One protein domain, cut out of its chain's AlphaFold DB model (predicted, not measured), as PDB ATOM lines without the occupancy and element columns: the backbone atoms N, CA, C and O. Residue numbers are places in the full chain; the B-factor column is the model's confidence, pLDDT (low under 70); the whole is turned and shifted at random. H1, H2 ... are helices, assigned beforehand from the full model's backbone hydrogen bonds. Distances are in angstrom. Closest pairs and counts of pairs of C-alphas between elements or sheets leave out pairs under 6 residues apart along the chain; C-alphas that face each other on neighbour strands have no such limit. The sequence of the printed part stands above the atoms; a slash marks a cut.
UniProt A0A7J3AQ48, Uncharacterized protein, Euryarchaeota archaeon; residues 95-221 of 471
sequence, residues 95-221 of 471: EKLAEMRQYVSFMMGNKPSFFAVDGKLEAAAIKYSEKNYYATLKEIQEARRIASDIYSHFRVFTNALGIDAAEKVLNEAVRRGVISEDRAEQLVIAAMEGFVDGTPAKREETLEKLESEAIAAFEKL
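Overview. This is residues 95 to 221 of the 471 residues of an uncharacterized protein of Euryarchaeota archaeon (UniProt A0A7J3AQ48). A long helix, H3, is the shaft of a rod; H2 folds back along its first part, while H4, H5 and H1 pack on its later part. H3, H4 and H5 make an up-and-down bundle, each running against the one before. The printed part has 127 residues with five named helices, H1 to H5, and no named strand: all helix, loose, radius of gyration of the C-alphas 20.1 A, spans 66 by 31 by 24 A.

Along the chain. H3, residues 133 to 175, runs 61.6 A from C-alpha 133 at (-23.742, -4.790, -30.648) to C-alpha 175 at (14.329, 41.191, -15.431). H2 is residues 115 to 129, 21.3 A; H1 95 to 109, 21.3 A; H4 181 to 197, 23.6 A; H5 200 to 221, 31.2 A.

Arrangement. The hub H3 touches four helices. With residues 133 to 147 alone it touches H2, a hairpin at a shallow tilt of 25 degrees; the closest C-alphas, Ala 124 and Thr 136, are 4.6 A apart. H5 touches it at a steep tilt of 43 degrees, closest C-alphas Ala 166 and Ala 214, 5.3 A. H1 and H2 are apart. In the five helices every O i to N i+4 pair is within hydrogen-bond range.

Size, cuts and confidence. The farthest C-alphas, Lys 131 and Gly 177, are 66.1 A apart. The four links are tight, the printed part has no cut, and no printed residue is under 70 in pLDDT.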
ATOM      1  N   GLU A  95      -7.578  45.758 -12.204       77.06
ATOM      2  CA  GLU A  95      -8.617  44.870 -11.669       77.06
ATOM      3  C   GLU A  95      -9.035  43.782 -12.674       77.06
ATOM      4  O   GLU A  95      -9.070  42.603 -12.328       77.06
ATOM      5  N   LYS A  96      -9.269  44.144 -13.944       81.56
ATOM      6  CA  LYS A  96      -9.647  43.184 -14.997       81.56
ATOM      7  C   LYS A  96      -8.495  42.224 -15.315       81.56
ATOM      8  O   LYS A  96      -8.726  41.042 -15.556       81.56
ATOM      9  N   LEU A  97      -7.253  42.707 -15.275       82.50
ATOM     10  CA  LEU A  97      -6.060  41.869 -15.434       82.50
ATOM     11  C   LEU A  97      -5.925  40.853 -14.284       82.50
ATOM     12  O   LEU A  97      -5.611  39.683 -14.513       82.50
ATOM     13  N   ALA A  98      -6.187  41.280 -13.046       83.69
ATOM     14  CA  ALA A  98      -6.167  40.400 -11.882       83.69
ATOM     15  C   ALA A  98      -7.247  39.306 -11.971       83.69
ATOM     16  O   ALA A  98      -6.955  38.141 -11.699       83.69
ATOM     17  N   GLU A  99      -8.458  39.648 -12.421       85.44
ATOM     18  CA  GLU A  99      -9.530  38.677 -12.684       85.44
ATOM     19  C   GLU A  99      -9.135  37.655 -13.765       85.44
ATOM     20  O   GLU A  99      -9.355  36.455 -13.598       85.44
ATOM     21  N   MET A 100      -8.493  38.102 -14.850       86.31
ATOM     22  CA  MET A 100      -7.997  37.213 -15.909       86.31
ATOM     23  C   MET A 100      -6.933  36.238 -15.393       86.31
ATOM     24  O   MET A 100      -7.011  35.041 -15.677       86.31
ATOM     25  N   ARG A 101      -5.976  36.709 -14.584       86.38
ATOM     26  CA  ARG A 101      -4.968  35.846 -13.943       86.38
ATOM     27  C   ARG A 101      -5.600  34.834 -12.989       86.38
ATOM     28  O   ARG A 101      -5.212  33.666 -12.989       86.38
ATOM     29  N   GLN A 102      -6.599  35.248 -12.209       86.94
ATOM     30  CA  GLN A 102      -7.360  34.330 -11.357       86.94
ATOM     31  C   GLN A 102      -8.087  33.267 -12.185       86.94
ATOM     32  O   GLN A 102      -8.081  32.098 -11.808       86.94
ATOM     33  N   TYR A 103      -8.659  33.642 -13.332       83.62
ATOM     34  CA  TYR A 103      -9.303  32.698 -14.242       83.62
ATOM     35  C   TYR A 103      -8.309  31.688 -14.836       83.62
ATOM     36  O   TYR A 103      -8.576  30.487 -14.806       83.62
ATOM     37  N   VAL A 104      -7.131  32.136 -15.291       85.62
ATOM     38  CA  VAL A 104      -6.041  31.249 -15.746       85.62
ATOM     39  C   VAL A 104      -5.638  30.275 -14.632       85.62
ATOM     40  O   VAL A 104      -5.636  29.060 -14.840       85.62
ATOM     41  N   SER A 105      -5.397  30.781 -13.419       86.06
ATOM     42  CA  SER A 105      -5.052  29.950 -12.259       86.06
ATOM     43  C   SER A 105      -6.146  28.944 -11.899       86.06
ATOM     44  O   SER A 105      -5.838  27.804 -11.545       86.06
ATOM     45  N   PHE A 106      -7.419  29.335 -11.984       86.44
ATOM     46  CA  PHE A 106      -8.552  28.451 -11.724       86.44
ATOM     47  C   PHE A 106      -8.623  27.311 -12.747       86.44
ATOM     48  O   PHE A 106      -8.830  26.155 -12.370       86.44
ATOM     49  N   MET A 107      -8.404  27.601 -14.034       84.50
ATOM     50  CA  MET A 107      -8.435  26.576 -15.081       84.50
ATOM     51  C   MET A 107      -7.267  25.587 -14.967       84.50
ATOM     52  O   MET A 107      -7.474  24.398 -15.203       84.50
ATOM     53  N   MET A 108      -6.086  26.018 -14.506       84.06
ATOM     54  CA  MET A 108      -4.964  25.112 -14.209       84.06
ATOM     55  C   MET A 108      -5.244  24.145 -13.044       84.06
ATOM     56  O   MET A 108      -4.702  23.041 -13.015       84.06
ATOM     57  N   GLY A 109      -6.103  24.517 -12.089       80.00
ATOM     58  CA  GLY A 109      -6.487  23.640 -10.974       80.00
ATOM     59  C   GLY A 109      -7.379  22.461 -11.384       80.00
ATOM     60  O   GLY A 109      -7.468  21.471 -10.659       80.00
ATOM     61  N   ASN A 110      -8.012  22.533 -12.558       80.88
ATOM     62  CA  ASN A 110      -9.009  21.572 -13.028       80.88
ATOM     63  C   ASN A 110      -8.454  20.678 -14.147       80.88
ATOM     64  O   ASN A 110      -8.972  20.680 -15.264       80.88
ATOM     65  N   LYS A 111      -7.396  19.906 -13.860       84.31
ATOM     66  CA  LYS A 111      -6.803  18.981 -14.840       84.31
ATOM     67  C   LYS A 111      -7.846  17.948 -15.311       84.31
ATOM     68  O   LYS A 111      -8.303  17.140 -14.497       84.31
ATOM     69  N   PRO A 112      -8.195  17.912 -16.609       84.50
ATOM     70  CA  PRO A 112      -9.147  16.937 -17.119       84.50
ATOM     71  C   PRO A 112      -8.518  15.537 -17.194       84.50
ATOM     72  O   PRO A 112      -7.322  15.386 -17.448       84.50
ATOM     73  N   SER A 113      -9.334  14.502 -16.977       86.94
ATOM     74  CA  SER A 113      -8.923  13.092 -16.993       86.94
ATOM     75  C   SER A 113      -9.749  12.299 -17.999       86.94
ATOM     76  O   SER A 113     -10.976  12.381 -17.989       86.94
ATOM     77  N   PHE A 114      -9.080  11.492 -18.826       89.50
ATOM     78  CA  PHE A 114      -9.715  10.600 -19.803       89.50
ATOM     79  C   PHE A 114     -10.142   9.245 -19.215       89.50
ATOM     80  O   PHE A 114     -10.757   8.450 -19.915       89.50
ATOM     81  N   PHE A 115      -9.926   9.013 -17.916       90.88
ATOM     82  CA  PHE A 115     -10.237   7.744 -17.245       90.88
ATOM     83  C   PHE A 115     -11.685   7.260 -17.467       90.88
ATOM     84  O   PHE A 115     -11.937   6.077 -17.673       90.88
ATOM     85  N   ALA A 116     -12.657   8.181 -17.473       87.12
ATOM     86  CA  ALA A 116     -14.062   7.847 -17.723       87.12
ATOM     87  C   ALA A 116     -14.343   7.433 -19.182       87.12
ATOM     88  O   ALA A 116     -15.288   6.685 -19.431       87.12
ATOM     89  N   VAL A 117     -13.540   7.908 -20.141       91.12
ATOM     90  CA  VAL A 117     -13.606   7.487 -21.548       91.12
ATOM     91  C   VAL A 117     -13.048   6.077 -21.678       91.12
ATOM     92  O   VAL A 117     -13.710   5.225 -22.265       91.12
ATOM     93  N   ASP A 118     -11.892   5.813 -21.067       91.94
ATOM     94  CA  ASP A 118     -11.240   4.500 -21.101       91.94
ATOM     95  C   ASP A 118     -12.144   3.416 -20.505       91.94
ATOM     96  O   ASP A 118     -12.414   2.408 -21.158       91.94
ATOM     97  N   GLY A 119     -12.753   3.671 -19.340       92.31
ATOM     98  CA  GLY A 119     -13.704   2.730 -18.734       92.31
ATOM     99  C   GLY A 119     -14.933   2.442 -19.613       92.31
ATOM    100  O   GLY A 119     -15.463   1.328 -19.611       92.31
ATOM    101  N   LYS A 120     -15.383   3.415 -20.418       93.00
ATOM    102  CA  LYS A 120     -16.478   3.220 -21.383       93.00
ATOM    103  C   LYS A 120     -16.035   2.427 -22.613       93.00
ATOM    104  O   LYS A 120     -16.817   1.623 -23.124       93.00
ATOM    105  N   LEU A 121     -14.798   2.610 -23.068       93.94
ATOM    106  CA  LEU A 121     -14.211   1.833 -24.161       93.94
ATOM    107  C   LEU A 121     -13.988   0.370 -23.760       93.94
ATOM    108  O   LEU A 121     -14.326  -0.526 -24.532       93.94
ATOM    109  N   GLU A 122     -13.511   0.119 -22.542       95.25
ATOM    110  CA  GLU A 122     -13.373  -1.233 -21.993       95.25
ATOM    111  C   GLU A 122     -14.735  -1.934 -21.878       95.25
ATOM    112  O   GLU A 122     -14.907  -3.054 -22.366       95.25
ATOM    113  N   ALA A 123     -15.747  -1.252 -21.330       92.00
ATOM    114  CA  ALA A 123     -17.108  -1.784 -21.257       92.00
ATOM    115  C   ALA A 123     -17.710  -2.062 -22.648       92.00
ATOM    116  O   ALA A 123     -18.422  -3.054 -22.831       92.00
ATOM    117  N   ALA A 124     -17.420  -1.214 -23.638       92.94
ATOM    118  CA  ALA A 124     -17.816  -1.440 -25.024       92.94
ATOM    119  C   ALA A 124     -17.115  -2.669 -25.624       92.94
ATOM    120  O   ALA A 124     -17.771  -3.471 -26.286       92.94
ATOM    121  N   ALA A 125     -15.817  -2.854 -25.367       92.69
ATOM    122  CA  ALA A 125     -15.045  -3.996 -25.855       92.69
ATOM    123  C   ALA A 125     -15.559  -5.330 -25.287       92.69
ATOM    124  O   ALA A 125     -15.722  -6.296 -26.037       92.69
ATOM    125  N   ILE A 126     -15.902  -5.366 -23.995       95.44
ATOM    126  CA  ILE A 126     -16.521  -6.535 -23.349       95.44
ATOM    127  C   ILE A 126     -17.861  -6.861 -24.025       95.44
ATOM    128  O   ILE A 126     -18.044  -7.966 -24.535       95.44
ATOM    129  N   LYS A 127     -18.762  -5.880 -24.147       92.25
ATOM    130  CA  LYS A 127     -20.085  -6.060 -24.781       92.25
ATOM    131  C   LYS A 127     -19.992  -6.461 -26.254       92.25
ATOM    132  O   LYS A 127     -20.838  -7.204 -26.755       92.25
ATOM    133  N   TYR A 128     -18.961  -5.988 -26.950       91.69
ATOM    134  CA  TYR A 128     -18.688  -6.368 -28.328       91.69
ATOM    135  C   TYR A 128     -18.265  -7.836 -28.427       91.69
ATOM    136  O   TYR A 128     -18.765  -8.561 -29.288       91.69
ATOM    137  N   SER A 129     -17.397  -8.293 -27.517       93.75
ATOM    138  CA  SER A 129     -16.963  -9.696 -27.448       93.75
ATOM    139  C   SER A 129     -18.125 -10.656 -27.154       93.75
ATOM    140  O   SER A 129     -18.193 -11.745 -27.722       93.75
ATOM    141  N   GLU A 130     -19.111 -10.200 -26.379       95.94
ATOM    142  CA  GLU A 130     -20.369 -10.902 -26.098       95.94
ATOM    143  C   GLU A 130     -21.377 -10.852 -27.265       95.94
ATOM    144  O   GLU A 130     -22.489 -11.368 -27.152       95.94
ATOM    145  N   LYS A 131     -21.016 -10.231 -28.400       94.44
ATOM    146  CA  LYS A 131     -21.879  -9.994 -29.574       94.44
ATOM    147  C   LYS A 131     -23.118  -9.136 -29.274       94.44
ATOM    148  O   LYS A 131     -24.082  -9.132 -30.042       94.44
ATOM    149  N   ASN A 132     -23.095  -8.348 -28.196       92.12
ATOM    150  CA  ASN A 132     -24.143  -7.388 -27.860       92.12
ATOM    151  C   ASN A 132     -23.865  -6.024 -28.519       92.12
ATOM    152  O   ASN A 132     -23.441  -5.046 -27.888       92.12
ATOM    153  N   TYR A 133     -24.100  -5.953 -29.829       91.06
ATOM    154  CA  TYR A 133     -23.742  -4.790 -30.648       91.06
ATOM    155  C   TYR A 133     -24.532  -3.522 -30.297       91.06
ATOM    156  O   TYR A 133     -23.979  -2.426 -30.328       91.06
ATOM    157  N   TYR A 134     -25.804  -3.644 -29.907       93.06
ATOM    158  CA  TYR A 134     -26.614  -2.485 -29.517       93.06
ATOM    159  C   TYR A 134     -26.075  -1.810 -28.249       93.06
ATOM    160  O   TYR A 134     -25.915  -0.588 -28.212       93.06
ATOM    161  N   ALA A 135     -25.740  -2.601 -27.224       88.94
ATOM    162  CA  ALA A 135     -25.149  -2.070 -26.000       88.94
ATOM    163  C   ALA A 135     -23.737  -1.515 -26.249       88.94
ATOM    164  O   ALA A 135     -23.390  -0.475 -25.698       88.94
ATOM    165  N   THR A 136     -22.966  -2.148 -27.139       89.25
ATOM    166  CA  THR A 136     -21.662  -1.640 -27.597       89.25
ATOM    167  C   THR A 136     -21.787  -0.250 -28.226       89.25
ATOM    168  O   THR A 136     -21.070   0.671 -27.839       89.25
ATOM    169  N   LEU A 137     -22.726  -0.057 -29.160       91.19
ATOM    170  CA  LEU A 137     -22.936   1.236 -29.821       91.19
ATOM    171  C   LEU A 137     -23.345   2.337 -28.835       91.19
ATOM    172  O   LEU A 137     -22.913   3.477 -29.002       91.19
ATOM    173  N   LYS A 138     -24.131   2.007 -27.799       94.94
ATOM    174  CA  LYS A 138     -24.477   2.951 -26.724       94.94
ATOM    175  C   LYS A 138     -23.263   3.373 -25.906       94.94
ATOM    176  O   LYS A 138     -23.062   4.570 -25.726       94.94
ATOM    177  N   GLU A 139     -22.443   2.422 -25.461       93.62
ATOM    178  CA  GLU A 139     -21.223   2.748 -24.710       93.62
ATOM    179  C   GLU A 139     -20.243   3.563 -25.563       93.62
ATOM    180  O   GLU A 139     -19.673   4.530 -25.074       93.62
ATOM    181  N   ILE A 140     -20.118   3.267 -26.864       91.88
ATOM    182  CA  ILE A 140     -19.288   4.054 -27.793       91.88
ATOM    183  C   ILE A 140     -19.854   5.463 -28.019       91.88
ATOM    184  O   ILE A 140     -19.099   6.429 -28.132       91.88
ATOM    185  N   GLN A 141     -21.176   5.625 -28.135       93.38
ATOM    186  CA  GLN A 141     -21.794   6.952 -28.238       93.38
ATOM    187  C   GLN A 141     -21.555   7.778 -26.971       93.38
ATOM    188  O   GLN A 141     -21.204   8.953 -27.069       93.38
ATOM    189  N   GLU A 142     -21.694   7.162 -25.799       91.62
ATOM    190  CA  GLU A 142     -21.451   7.828 -24.525       91.62
ATOM    191  C   GLU A 142     -19.964   8.153 -24.321       91.62
ATOM    192  O   GLU A 142     -19.647   9.286 -23.960       91.62
ATOM    193  N   ALA A 143     -19.055   7.232 -24.665       91.00
ATOM    194  CA  ALA A 143     -17.611   7.470 -24.674       91.00
ATOM    195  C   ALA A 143     -17.242   8.666 -25.563       91.00
ATOM    196  O   ALA A 143     -16.501   9.544 -25.133       91.00
ATOM    197  N   ARG A 144     -17.803   8.750 -26.779       90.50
ATOM    198  CA  ARG A 144     -17.562   9.880 -27.696       90.50
ATOM    199  C   ARG A 144     -18.083  11.206 -27.152       90.50
ATOM    200  O   ARG A 144     -17.403  12.216 -27.299       90.50
ATOM    201  N   ARG A 145     -19.260  11.216 -26.517       90.88
ATOM    202  CA  ARG A 145     -19.804  12.430 -25.884       90.88
ATOM    203  C   ARG A 145     -18.888  12.907 -24.757       90.88
ATOM    204  O   ARG A 145     -18.469  14.058 -24.767       90.88
ATOM    205  N   ILE A 146     -18.525  12.000 -23.849       89.00
ATOM    206  CA  ILE A 146     -17.630  12.290 -22.722       89.00
ATOM    207  C   ILE A 146     -16.262  12.769 -23.233       89.00
ATOM    208  O   ILE A 146     -15.744  13.767 -22.745       89.00
ATOM    209  N   ALA A 147     -15.701  12.121 -24.258       88.94
ATOM    210  CA  ALA A 147     -14.434  12.525 -24.865       88.94
ATOM    211  C   ALA A 147     -14.501  13.926 -25.494       88.94
ATOM    212  O   ALA A 147     -13.567  14.705 -25.327       88.94
ATOM    213  N   SER A 148     -15.597  14.271 -26.180       87.81
ATOM    214  CA  SER A 148     -15.797  15.610 -26.752       87.81
ATOM    215  C   SER A 148     -15.856  16.691 -25.668       87.81
ATOM    216  O   SER A 148     -15.218  17.738 -25.800       87.81
ATOM    217  N   ASP A 149     -16.574  16.425 -24.575       85.50
ATOM    218  CA  ASP A 149     -16.668  17.346 -23.442       85.50
ATOM    219  C   ASP A 149     -15.301  17.508 -22.754       85.50
ATOM    220  O   ASP A 149     -14.867  18.628 -22.477       85.50
ATOM    221  N   ILE A 150     -14.565  16.414 -22.537       88.06
ATOM    222  CA  ILE A 150     -13.214  16.440 -21.954       88.06
ATOM    223  C   ILE A 150     -12.230  17.171 -22.867       88.06
ATOM    224  O   ILE A 150     -11.423  17.951 -22.370       88.06
ATOM    225  N   TYR A 151     -12.301  16.973 -24.184       86.56
ATOM    226  CA  TYR A 151     -11.411  17.629 -25.142       86.56
ATOM    227  C   TYR A 151     -11.541  19.155 -25.084       86.56
ATOM    228  O   TYR A 151     -10.538  19.868 -25.116       86.56
ATOM    229  N   SER A 152     -12.767  19.662 -24.926       82.81
ATOM    230  CA  SER A 152     -12.997  21.098 -24.748       82.81
ATOM    231  C   SER A 152     -12.328  21.635 -23.475       82.81
ATOM    232  O   SER A 152     -11.624  22.641 -23.536       82.81
ATOM    233  N   HIS A 153     -12.445  20.923 -22.351       84.00
ATOM    234  CA  HIS A 153     -11.781  21.288 -21.098       84.00
ATOM    235  C   HIS A 153     -10.258  21.143 -21.174       84.00
ATOM    236  O   HIS A 153      -9.542  21.982 -20.635       84.00
ATOM    237  N   PHE A 154      -9.754  20.116 -21.865       85.81
ATOM    238  CA  PHE A 154      -8.323  19.889 -22.064       85.81
ATOM    239  C   PHE A 154      -7.680  21.045 -22.820       85.81
ATOM    240  O   PHE A 154      -6.668  21.557 -22.358       85.81
ATOM    241  N   ARG A 155      -8.313  21.533 -23.895       85.31
ATOM    242  CA  ARG A 155      -7.839  22.726 -24.614       85.31
ATOM    243  C   ARG A 155      -7.801  23.968 -23.728       85.31
ATOM    244  O   ARG A 155      -6.843  24.728 -23.763       85.31
ATOM    245  N   VAL A 156      -8.827  24.187 -22.907       86.69
ATOM    246  CA  VAL A 156      -8.838  25.349 -22.003       86.69
ATOM    247  C   VAL A 156      -7.740  25.228 -20.939       86.69
ATOM    248  O   VAL A 156      -7.067  26.213 -20.644       86.69
ATOM    249  N   PHE A 157      -7.516  24.023 -20.411       88.44
ATOM    250  CA  PHE A 157      -6.435  23.730 -19.471       88.44
ATOM    251  C   PHE A 157      -5.045  23.950 -20.089       88.44
ATOM    252  O   PHE A 157      -4.216  24.621 -19.479       88.44
ATOM    253  N   THR A 158      -4.782  23.432 -21.295       89.81
ATOM    254  CA  THR A 158      -3.477  23.593 -21.960       89.81
ATOM    255  C   THR A 158      -3.188  25.048 -22.291       89.81
ATOM    256  O   THR A 158      -2.069  25.496 -22.074       89.81
ATOM    257  N   ASN A 159      -4.195  25.806 -22.725       90.31
ATOM    258  CA  ASN A 159      -4.029  27.225 -23.031       90.31
ATOM    259  C   ASN A 159      -3.730  28.035 -21.761       90.31
ATOM    260  O   ASN A 159      -2.856  28.895 -21.774       90.31
ATOM    261  N   ALA A 160      -4.407  27.736 -20.645       89.88
ATOM    262  CA  ALA A 160      -4.109  28.361 -19.357       89.88
ATOM    263  C   ALA A 160      -2.676  28.051 -18.886       89.88
ATOM    264  O   ALA A 160      -1.968  28.951 -18.440       89.88
ATOM    265  N   LEU A 161      -2.236  26.796 -19.030       89.75
ATOM    266  CA  LEU A 161      -0.875  26.380 -18.689       89.75
ATOM    267  C   LEU A 161       0.179  27.061 -19.578       89.75
ATOM    268  O   LEU A 161       1.203  27.505 -19.065       89.75
ATOM    269  N   GLY A 162      -0.076  27.162 -20.886       90.81
ATOM    270  CA  GLY A 162       0.799  27.848 -21.839       90.81
ATOM    271  C   GLY A 162       0.962  29.331 -21.506       90.81
ATOM    272  O   GLY A 162       2.085  29.825 -21.457       90.81
ATOM    273  N   ILE A 163      -0.139  30.018 -21.167       93.62
ATOM    274  CA  ILE A 163      -0.111  31.426 -20.736       93.62
ATOM    275  C   ILE A 163       0.722  31.600 -19.460       93.62
ATOM    276  O   ILE A 163       1.609  32.450 -19.437       93.62
ATOM    277  N   ASP A 164       0.478  30.795 -18.421       92.31
ATOM    278  CA  ASP A 164       1.220  30.882 -17.151       92.31
ATOM    279  C   ASP A 164       2.720  30.585 -17.333       92.31
ATOM    280  O   ASP A 164       3.575  31.308 -16.811       92.31
ATOM    281  N   ALA A 165       3.060  29.553 -18.110       90.25
ATOM    282  CA  ALA A 165       4.447  29.202 -18.399       90.25
ATOM    283  C   ALA A 165       5.164  30.312 -19.185       90.25
ATOM    284  O   ALA A 165       6.269  30.719 -18.814       90.25
ATOM    285  N   ALA A 166       4.527  30.838 -20.236       93.25
ATOM    286  CA  ALA A 166       5.075  31.921 -21.042       93.25
ATOM    287  C   ALA A 166       5.230  33.221 -20.239       93.25
ATOM    288  O   ALA A 166       6.265  33.877 -20.342       93.25
ATOM    289  N   GLU A 167       4.261  33.570 -19.387       93.12
ATOM    290  CA  GLU A 167       4.344  34.738 -18.502       93.12
ATOM    291  C   GLU A 167       5.547  34.631 -17.551       93.12
ATOM    292  O   GLU A 167       6.307  35.589 -17.408       93.12
ATOM    293  N   LYS A 168       5.798  33.459 -16.951       90.75
ATOM    294  CA  LYS A 168       6.971  33.239 -16.081       90.75
ATOM    295  C   LYS A 168       8.297  33.419 -16.818       90.75
ATOM    296  O   LYS A 168       9.196  34.079 -16.297       90.75
ATOM    297  N   VAL A 169       8.411  32.862 -18.022       91.25
ATOM    298  CA  VAL A 169       9.601  33.009 -18.874       91.25
ATOM    299  C   VAL A 169       9.821  34.472 -19.254       91.25
ATOM    300  O   VAL A 169      10.929  34.988 -19.106       91.25
ATOM    301  N   LEU A 170       8.769  35.157 -19.709       93.06
ATOM    302  CA  LEU A 170       8.848  36.557 -20.114       93.06
ATOM    303  C   LEU A 170       9.175  37.477 -18.937       93.06
ATOM    304  O   LEU A 170       9.982  38.386 -19.100       93.06
ATOM    305  N   ASN A 171       8.637  37.218 -17.745       92.00
ATOM    306  CA  ASN A 171       8.970  37.983 -16.543       92.00
ATOM    307  C   ASN A 171      10.467  37.907 -16.214       92.00
ATOM    308  O   ASN A 171      11.083  38.924 -15.892       92.00
ATOM    309  N   GLU A 172      11.083  36.728 -16.331       89.38
ATOM    310  CA  GLU A 172      12.535  36.620 -16.169       89.38
ATOM    311  C   GLU A 172      13.294  37.280 -17.332       89.38
ATOM    312  O   GLU A 172      14.309  37.945 -17.114       89.38
ATOM    313  N   ALA A 173      12.790  37.160 -18.563       90.12
ATOM    314  CA  ALA A 173      13.371  37.814 -19.735       90.12
ATOM    315  C   ALA A 173      13.398  39.342 -19.588       90.12
ATOM    316  O   ALA A 173      14.398  39.970 -19.938       90.12
ATOM    317  N   VAL A 174      12.341  39.929 -19.020       92.88
ATOM    318  CA  VAL A 174      12.256  41.357 -18.687       92.88
ATOM    319  C   VAL A 174      13.279  41.718 -17.615       92.88
ATOM    320  O   VAL A 174      14.065  42.643 -17.817       92.88
ATOM    321  N   ARG A 175      13.346  40.957 -16.510       90.81
ATOM    322  CA  ARG A 175      14.329  41.191 -15.431       90.81
ATOM    323  C   ARG A 175      15.771  41.202 -15.933       90.81
ATOM    324  O   ARG A 175      16.600  41.926 -15.391       90.81
ATOM    325  N   ARG A 176      16.068  40.407 -16.964       87.56
ATOM    326  CA  ARG A 176      17.401  40.297 -17.574       87.56
ATOM    327  C   ARG A 176      17.580  41.146 -18.837       87.56
ATOM    328  O   ARG A 176      18.628  41.057 -19.470       87.56
ATOM    329  N   GLY A 177      16.597  41.971 -19.200       88.88
ATOM    330  CA  GLY A 177      16.684  42.914 -20.319       88.88
ATOM    331  C   GLY A 177      16.671  42.283 -21.718       88.88
ATOM    332  O   GLY A 177      17.077  42.933 -22.677       88.88
ATOM    333  N   VAL A 178      16.219  41.032 -21.858       90.19
ATOM    334  CA  VAL A 178      16.111  40.328 -23.153       90.19
ATOM    335  C   VAL A 178      14.928  40.846 -23.977       90.19
ATOM    336  O   VAL A 178      14.979  40.861 -25.208       90.19
ATOM    337  N   ILE A 179      13.867  41.282 -23.300       92.31
ATOM    338  CA  ILE A 179      12.653  41.854 -23.885       92.31
ATOM    339  C   ILE A 179      12.207  43.056 -23.045       92.31
ATOM    340  O   ILE A 179      12.477  43.106 -21.845       92.31
ATOM    341  N   SER A 180      11.541  44.038 -23.657       93.44
ATOM    342  CA  SER A 180      10.983  45.167 -22.907       93.44
ATOM    343  C   SER A 180       9.744  44.753 -22.113       93.44
ATOM    344  O   SER A 180       8.929  43.957 -22.585       93.44
ATOM    345  N   GLU A 181       9.577  45.348 -20.931       93.06
ATOM    346  CA  GLU A 181       8.409  45.159 -20.061       93.06
ATOM    347  C   GLU A 181       7.100  45.437 -20.816       93.06
ATOM    348  O   GLU A 181       6.240  44.566 -20.902       93.06
ATOM    349  N   ASP A 182       7.023  46.577 -21.518       92.19
ATOM    350  CA  ASP A 182       5.879  46.954 -22.360       92.19
ATOM    351  C   ASP A 182       5.502  45.876 -23.398       92.19
ATOM    352  O   ASP A 182       4.322  45.681 -23.698       92.19
ATOM    353  N   ARG A 183       6.488  45.201 -24.005       92.31
ATOM    354  CA  ARG A 183       6.243  44.181 -25.036       92.31
ATOM    355  C   ARG A 183       5.782  42.870 -24.408       92.31
ATOM    356  O   ARG A 183       4.852  42.261 -24.934       92.31
ATOM    357  N   ALA A 184       6.414  42.453 -23.314       91.56
ATOM    358  CA  ALA A 184       6.023  41.260 -22.571       91.56
ATOM    359  C   ALA A 184       4.587  41.387 -22.038       91.56
ATOM    360  O   ALA A 184       3.768  40.500 -22.270       91.56
ATOM    361  N   GLU A 185       4.250  42.526 -21.426       92.81
ATOM    362  CA  GLU A 185       2.897  42.799 -20.936       92.81
ATOM    363  C   GLU A 185       1.861  42.774 -22.062       92.81
ATOM    364  O   GLU A 185       0.811  42.153 -21.918       92.81
ATOM    365  N   GLN A 186       2.152  43.391 -23.212       94.00
ATOM    366  CA  GLN A 186       1.234  43.378 -24.358       94.00
ATOM    367  C   GLN A 186       0.936  41.964 -24.864       94.00
ATOM    368  O   GLN A 186      -0.210  41.676 -25.205       94.00
ATOM    369  N   LEU A 187       1.947  41.092 -24.922       93.62
ATOM    370  CA  LEU A 187       1.780  39.706 -25.363       93.62
ATOM    371  C   LEU A 187       0.907  38.912 -24.384       93.62
ATOM    372  O   LEU A 187      -0.034  38.239 -24.808       93.62
ATOM    373  N   VAL A 188       1.176  39.037 -23.081       93.69
ATOM    374  CA  VAL A 188       0.416  38.345 -22.030       93.69
ATOM    375  C   VAL A 188      -1.029  38.845 -21.982       93.69
ATOM    376  O   VAL A 188      -1.955  38.035 -21.977       93.69
ATOM    377  N   ILE A 189      -1.244  40.165 -22.029       93.00
ATOM    378  CA  ILE A 189      -2.586  40.766 -22.056       93.00
ATOM    379  C   ILE A 189      -3.362  40.286 -23.284       93.00
ATOM    380  O   ILE A 189      -4.498  39.839 -23.147       93.00
ATOM    381  N   ALA A 190      -2.754  40.322 -24.474       92.19
ATOM    382  CA  ALA A 190      -3.418  39.888 -25.700       92.19
ATOM    383  C   ALA A 190      -3.832  38.408 -25.650       92.19
ATOM    384  O   ALA A 190      -4.928  38.066 -26.100       92.19
ATOM    385  N   ALA A 191      -2.993  37.541 -25.076       93.38
ATOM    386  CA  ALA A 191      -3.305  36.128 -24.889       93.38
ATOM    387  C   ALA A 191      -4.395  35.899 -23.832       93.38
ATOM    388  O   ALA A 191      -5.298  35.099 -24.064       93.38
ATOM    389  N   MET A 192      -4.374  36.625 -22.709       91.88
ATOM    390  CA  MET A 192      -5.418  36.544 -21.677       91.88
ATOM    391  C   MET A 192      -6.774  37.050 -22.187       91.88
ATOM    392  O   MET A 192      -7.794  36.389 -21.993       91.88
ATOM    393  N   GLU A 193      -6.803  38.176 -22.901       91.19
ATOM    394  CA  GLU A 193      -8.022  38.686 -23.539       91.19
ATOM    395  C   GLU A 193      -8.532  37.737 -24.626       91.19
ATOM    396  O   GLU A 193      -9.732  37.470 -24.710       91.19
ATOM    397  N   GLY A 194      -7.630  37.187 -25.446       89.31
ATOM    398  CA  GLY A 194      -7.956  36.152 -26.422       89.31
ATOM    399  C   GLY A 194      -8.562  34.918 -25.756       89.31
ATOM    400  O   GLY A 194      -9.597  34.427 -26.201       89.31
ATOM    401  N   PHE A 195      -7.968  34.459 -24.656       90.88
ATOM    402  CA  PHE A 195      -8.403  33.296 -23.889       90.88
ATOM    403  C   PHE A 195      -9.803  33.460 -23.281       90.88
ATOM    404  O   PHE A 195     -10.617  32.539 -23.387       90.88
ATOM    405  N   VAL A 196     -10.095  34.623 -22.690       87.38
ATOM    406  CA  VAL A 196     -11.379  34.898 -22.022       87.38
ATOM    407  C   VAL A 196     -12.477  35.264 -23.025       87.38
ATOM    408  O   VAL A 196     -13.538  34.637 -23.030       87.38
ATOM    409  N   ASP A 197     -12.213  36.228 -23.910       85.06
ATOM    410  CA  ASP A 197     -13.237  36.882 -24.740       85.06
ATOM    411  C   ASP A 197     -13.110  36.552 -26.244       85.06
ATOM    412  O   ASP A 197     -13.965  36.918 -27.054       85.06
ATOM    413  N   GLY A 198     -12.042  35.867 -26.660       83.50
ATOM    414  CA  GLY A 198     -11.749  35.598 -28.068       83.50
ATOM    415  C   GLY A 198     -12.526  34.427 -28.674       83.50
ATOM    416  O   GLY A 198     -12.941  33.483 -27.993       83.50
ATOM    417  N   THR A 199     -12.669  34.465 -30.004       87.88
ATOM    418  CA  THR A 199     -13.113  33.319 -30.814       87.88
ATOM    419  C   THR A 199     -12.068  32.194 -30.769       87.88
ATOM    420  O   THR A 199     -10.901  32.469 -30.485       87.88
ATOM    421  N   PRO A 200     -12.425  30.934 -31.090       84.38
ATOM    422  CA  PRO A 200     -11.456  29.834 -31.107       84.38
ATOM    423  C   PRO A 200     -10.212  30.116 -31.960       84.38
ATOM    424  O   PRO A 200      -9.113  29.805 -31.528       84.38
ATOM    425  N   ALA A 201     -10.369  30.757 -33.124       86.50
ATOM    426  CA  ALA A 201      -9.240  31.132 -33.978       86.50
ATOM    427  C   ALA A 201      -8.351  32.207 -33.332       86.50
ATOM    428  O   ALA A 201      -7.132  32.082 -33.337       86.50
ATOM    429  N   LYS A 202      -8.962  33.233 -32.720       88.81
ATOM    430  CA  LYS A 202      -8.223  34.305 -32.045       88.81
ATOM    431  C   LYS A 202      -7.446  33.785 -30.833       88.81
ATOM    432  O   LYS A 202      -6.337  34.244 -30.609       88.81
ATOM    433  N   ARG A 203      -8.006  32.826 -30.083       87.81
ATOM    434  CA  ARG A 203      -7.338  32.173 -28.940       87.81
ATOM    435  C   ARG A 203      -6.021  31.533 -29.346       87.81
ATOM    436  O   ARG A 203      -5.003  31.853 -28.743       87.81
ATOM    437  N   GLU A 204      -6.064  30.673 -30.362       89.50
ATOM    438  CA  GLU A 204      -4.876  29.980 -30.868       89.50
ATOM    439  C   GLU A 204      -3.860  30.985 -31.416       89.50
ATOM    440  O   GLU A 204      -2.713  30.974 -30.997       89.50
ATOM    441  N   GLU A 205      -4.294  31.949 -32.236       92.62
ATOM    442  CA  GLU A 205      -3.389  32.959 -32.802       92.62
ATOM    443  C   GLU A 205      -2.660  33.773 -31.717       92.62
ATOM    444  O   GLU A 205      -1.457  34.023 -31.814       92.62
ATOM    445  N   THR A 206      -3.375  34.219 -30.677       93.12
ATOM    446  CA  THR A 206      -2.759  34.987 -29.584       93.12
ATOM    447  C   THR A 206      -1.858  34.133 -28.699       93.12
ATOM    448  O   THR A 206      -0.848  34.640 -28.214       93.12
ATOM    449  N   LEU A 207      -2.196  32.855 -28.509       93.06
ATOM    450  CA  LEU A 207      -1.400  31.922 -27.720       93.06
ATOM    451  C   LEU A 207      -0.113  31.537 -28.457       93.06
ATOM    452  O   LEU A 207       0.958  31.688 -27.888       93.06
ATOM    453  N   GLU A 208      -0.193  31.162 -29.735       93.81
ATOM    454  CA  GLU A 208       0.976  30.844 -30.565       93.81
ATOM    455  C   GLU A 208       1.961  32.021 -30.625       93.81
ATOM    456  O   GLU A 208       3.179  31.842 -30.537       93.81
ATOM    457  N   LYS A 209       1.451  33.256 -30.730       94.75
ATOM    458  CA  LYS A 209       2.278  34.472 -30.675       94.75
ATOM    459  C   LYS A 209       2.967  34.647 -29.322       94.75
ATOM    460  O   LYS A 209       4.137  35.012 -29.291       94.75
ATOM    461  N   LEU A 210       2.261  34.402 -28.220       95.94
ATOM    462  CA  LEU A 210       2.843  34.465 -26.879       95.94
ATOM    463  C   LEU A 210       3.913  33.379 -26.686       95.94
ATOM    464  O   LEU A 210       5.011  33.679 -26.225       95.94
ATOM    465  N   GLU A 211       3.608  32.136 -27.057       94.00
ATOM    466  CA  GLU A 211       4.491  30.979 -26.891       94.00
ATOM    467  C   GLU A 211       5.749  31.092 -27.751       94.00
ATOM    468  O   GLU A 211       6.848  30.878 -27.250       94.00
ATOM    469  N   SER A 212       5.619  31.486 -29.020       95.19
ATOM    470  CA  SER A 212       6.773  31.666 -29.912       95.19
ATOM    471  C   SER A 212       7.742  32.740 -29.408       95.19
ATOM    472  O   SER A 212       8.953  32.518 -29.389       95.19
ATOM    473  N   GLU A 213       7.226  33.878 -28.937       94.38
ATOM    474  CA  GLU A 213       8.044  34.947 -28.351       94.38
ATOM    475  C   GLU A 213       8.657  34.528 -27.006       94.38
ATOM    476  O   GLU A 213       9.821  34.829 -26.737       94.38
ATOM    477  N   ALA A 214       7.918  33.790 -26.170       92.25
ATOM    478  CA  ALA A 214       8.437  33.256 -24.914       92.25
ATOM    479  C   ALA A 214       9.547  32.218 -25.146       92.25
ATOM    480  O   ALA A 214      10.580  32.288 -24.485       92.25
ATOM    481  N   ILE A 215       9.392  31.308 -26.114       92.94
ATOM    482  CA  ILE A 215      10.432  30.343 -26.503       92.94
ATOM    483  C   ILE A 215      11.674  31.085 -27.005       92.94
ATOM    484  O   ILE A 215      12.773  30.831 -26.517       92.94
ATOM    485  N   ALA A 216      11.513  32.060 -27.904       92.81
ATOM    486  CA  ALA A 216      12.635  32.849 -28.411       92.81
ATOM    487  C   ALA A 216      13.344  33.648 -27.298       92.81
ATOM    488  O   ALA A 216      14.572  33.787 -27.303       92.81
ATOM    489  N   ALA A 217      12.593  34.174 -26.326       91.12
ATOM    490  CA  ALA A 217      13.153  34.830 -25.150       91.12
ATOM    491  C   ALA A 217      13.890  33.835 -24.238       91.12
ATOM    492  O   ALA A 217      14.988  34.141 -23.772       91.12
ATOM    493  N   PHE A 218      13.334  32.639 -24.027       89.12
ATOM    494  CA  PHE A 218      13.957  31.572 -23.247       89.12
ATOM    495  C   PHE A 218      15.273  31.099 -23.868       89.12
ATOM    496  O   PHE A 218      16.277  31.019 -23.170       89.12
ATOM    497  N   GLU A 219      15.314  30.862 -25.178       90.19
ATOM    498  CA  GLU A 219      16.537  30.469 -25.890       90.19
ATOM    499  C   GLU A 219      17.648  31.518 -25.744       90.19
ATOM    500  O   GLU A 219      18.807  31.177 -25.488       90.19
ATOM    501  N   LYS A 220      17.298  32.808 -25.836       89.88
ATOM    502  CA  LYS A 220      18.236  33.914 -25.591       89.88
ATOM    503  C   LYS A 220      18.701  33.965 -24.137       89.88
ATOM    504  O   LYS A 220      19.879  34.204 -23.889       89.88
ATOM    505  N   LEU A 221      17.795  33.731 -23.188       87.38
ATOM    506  CA  LEU A 221      18.082  33.704 -21.753       87.38
ATOM    507  C   LEU A 221      19.069  32.599 -21.375       87.38
ATOM    508  O   LEU A 221      20.010  32.839 -20.616       87.38
TER     509      LEU A 221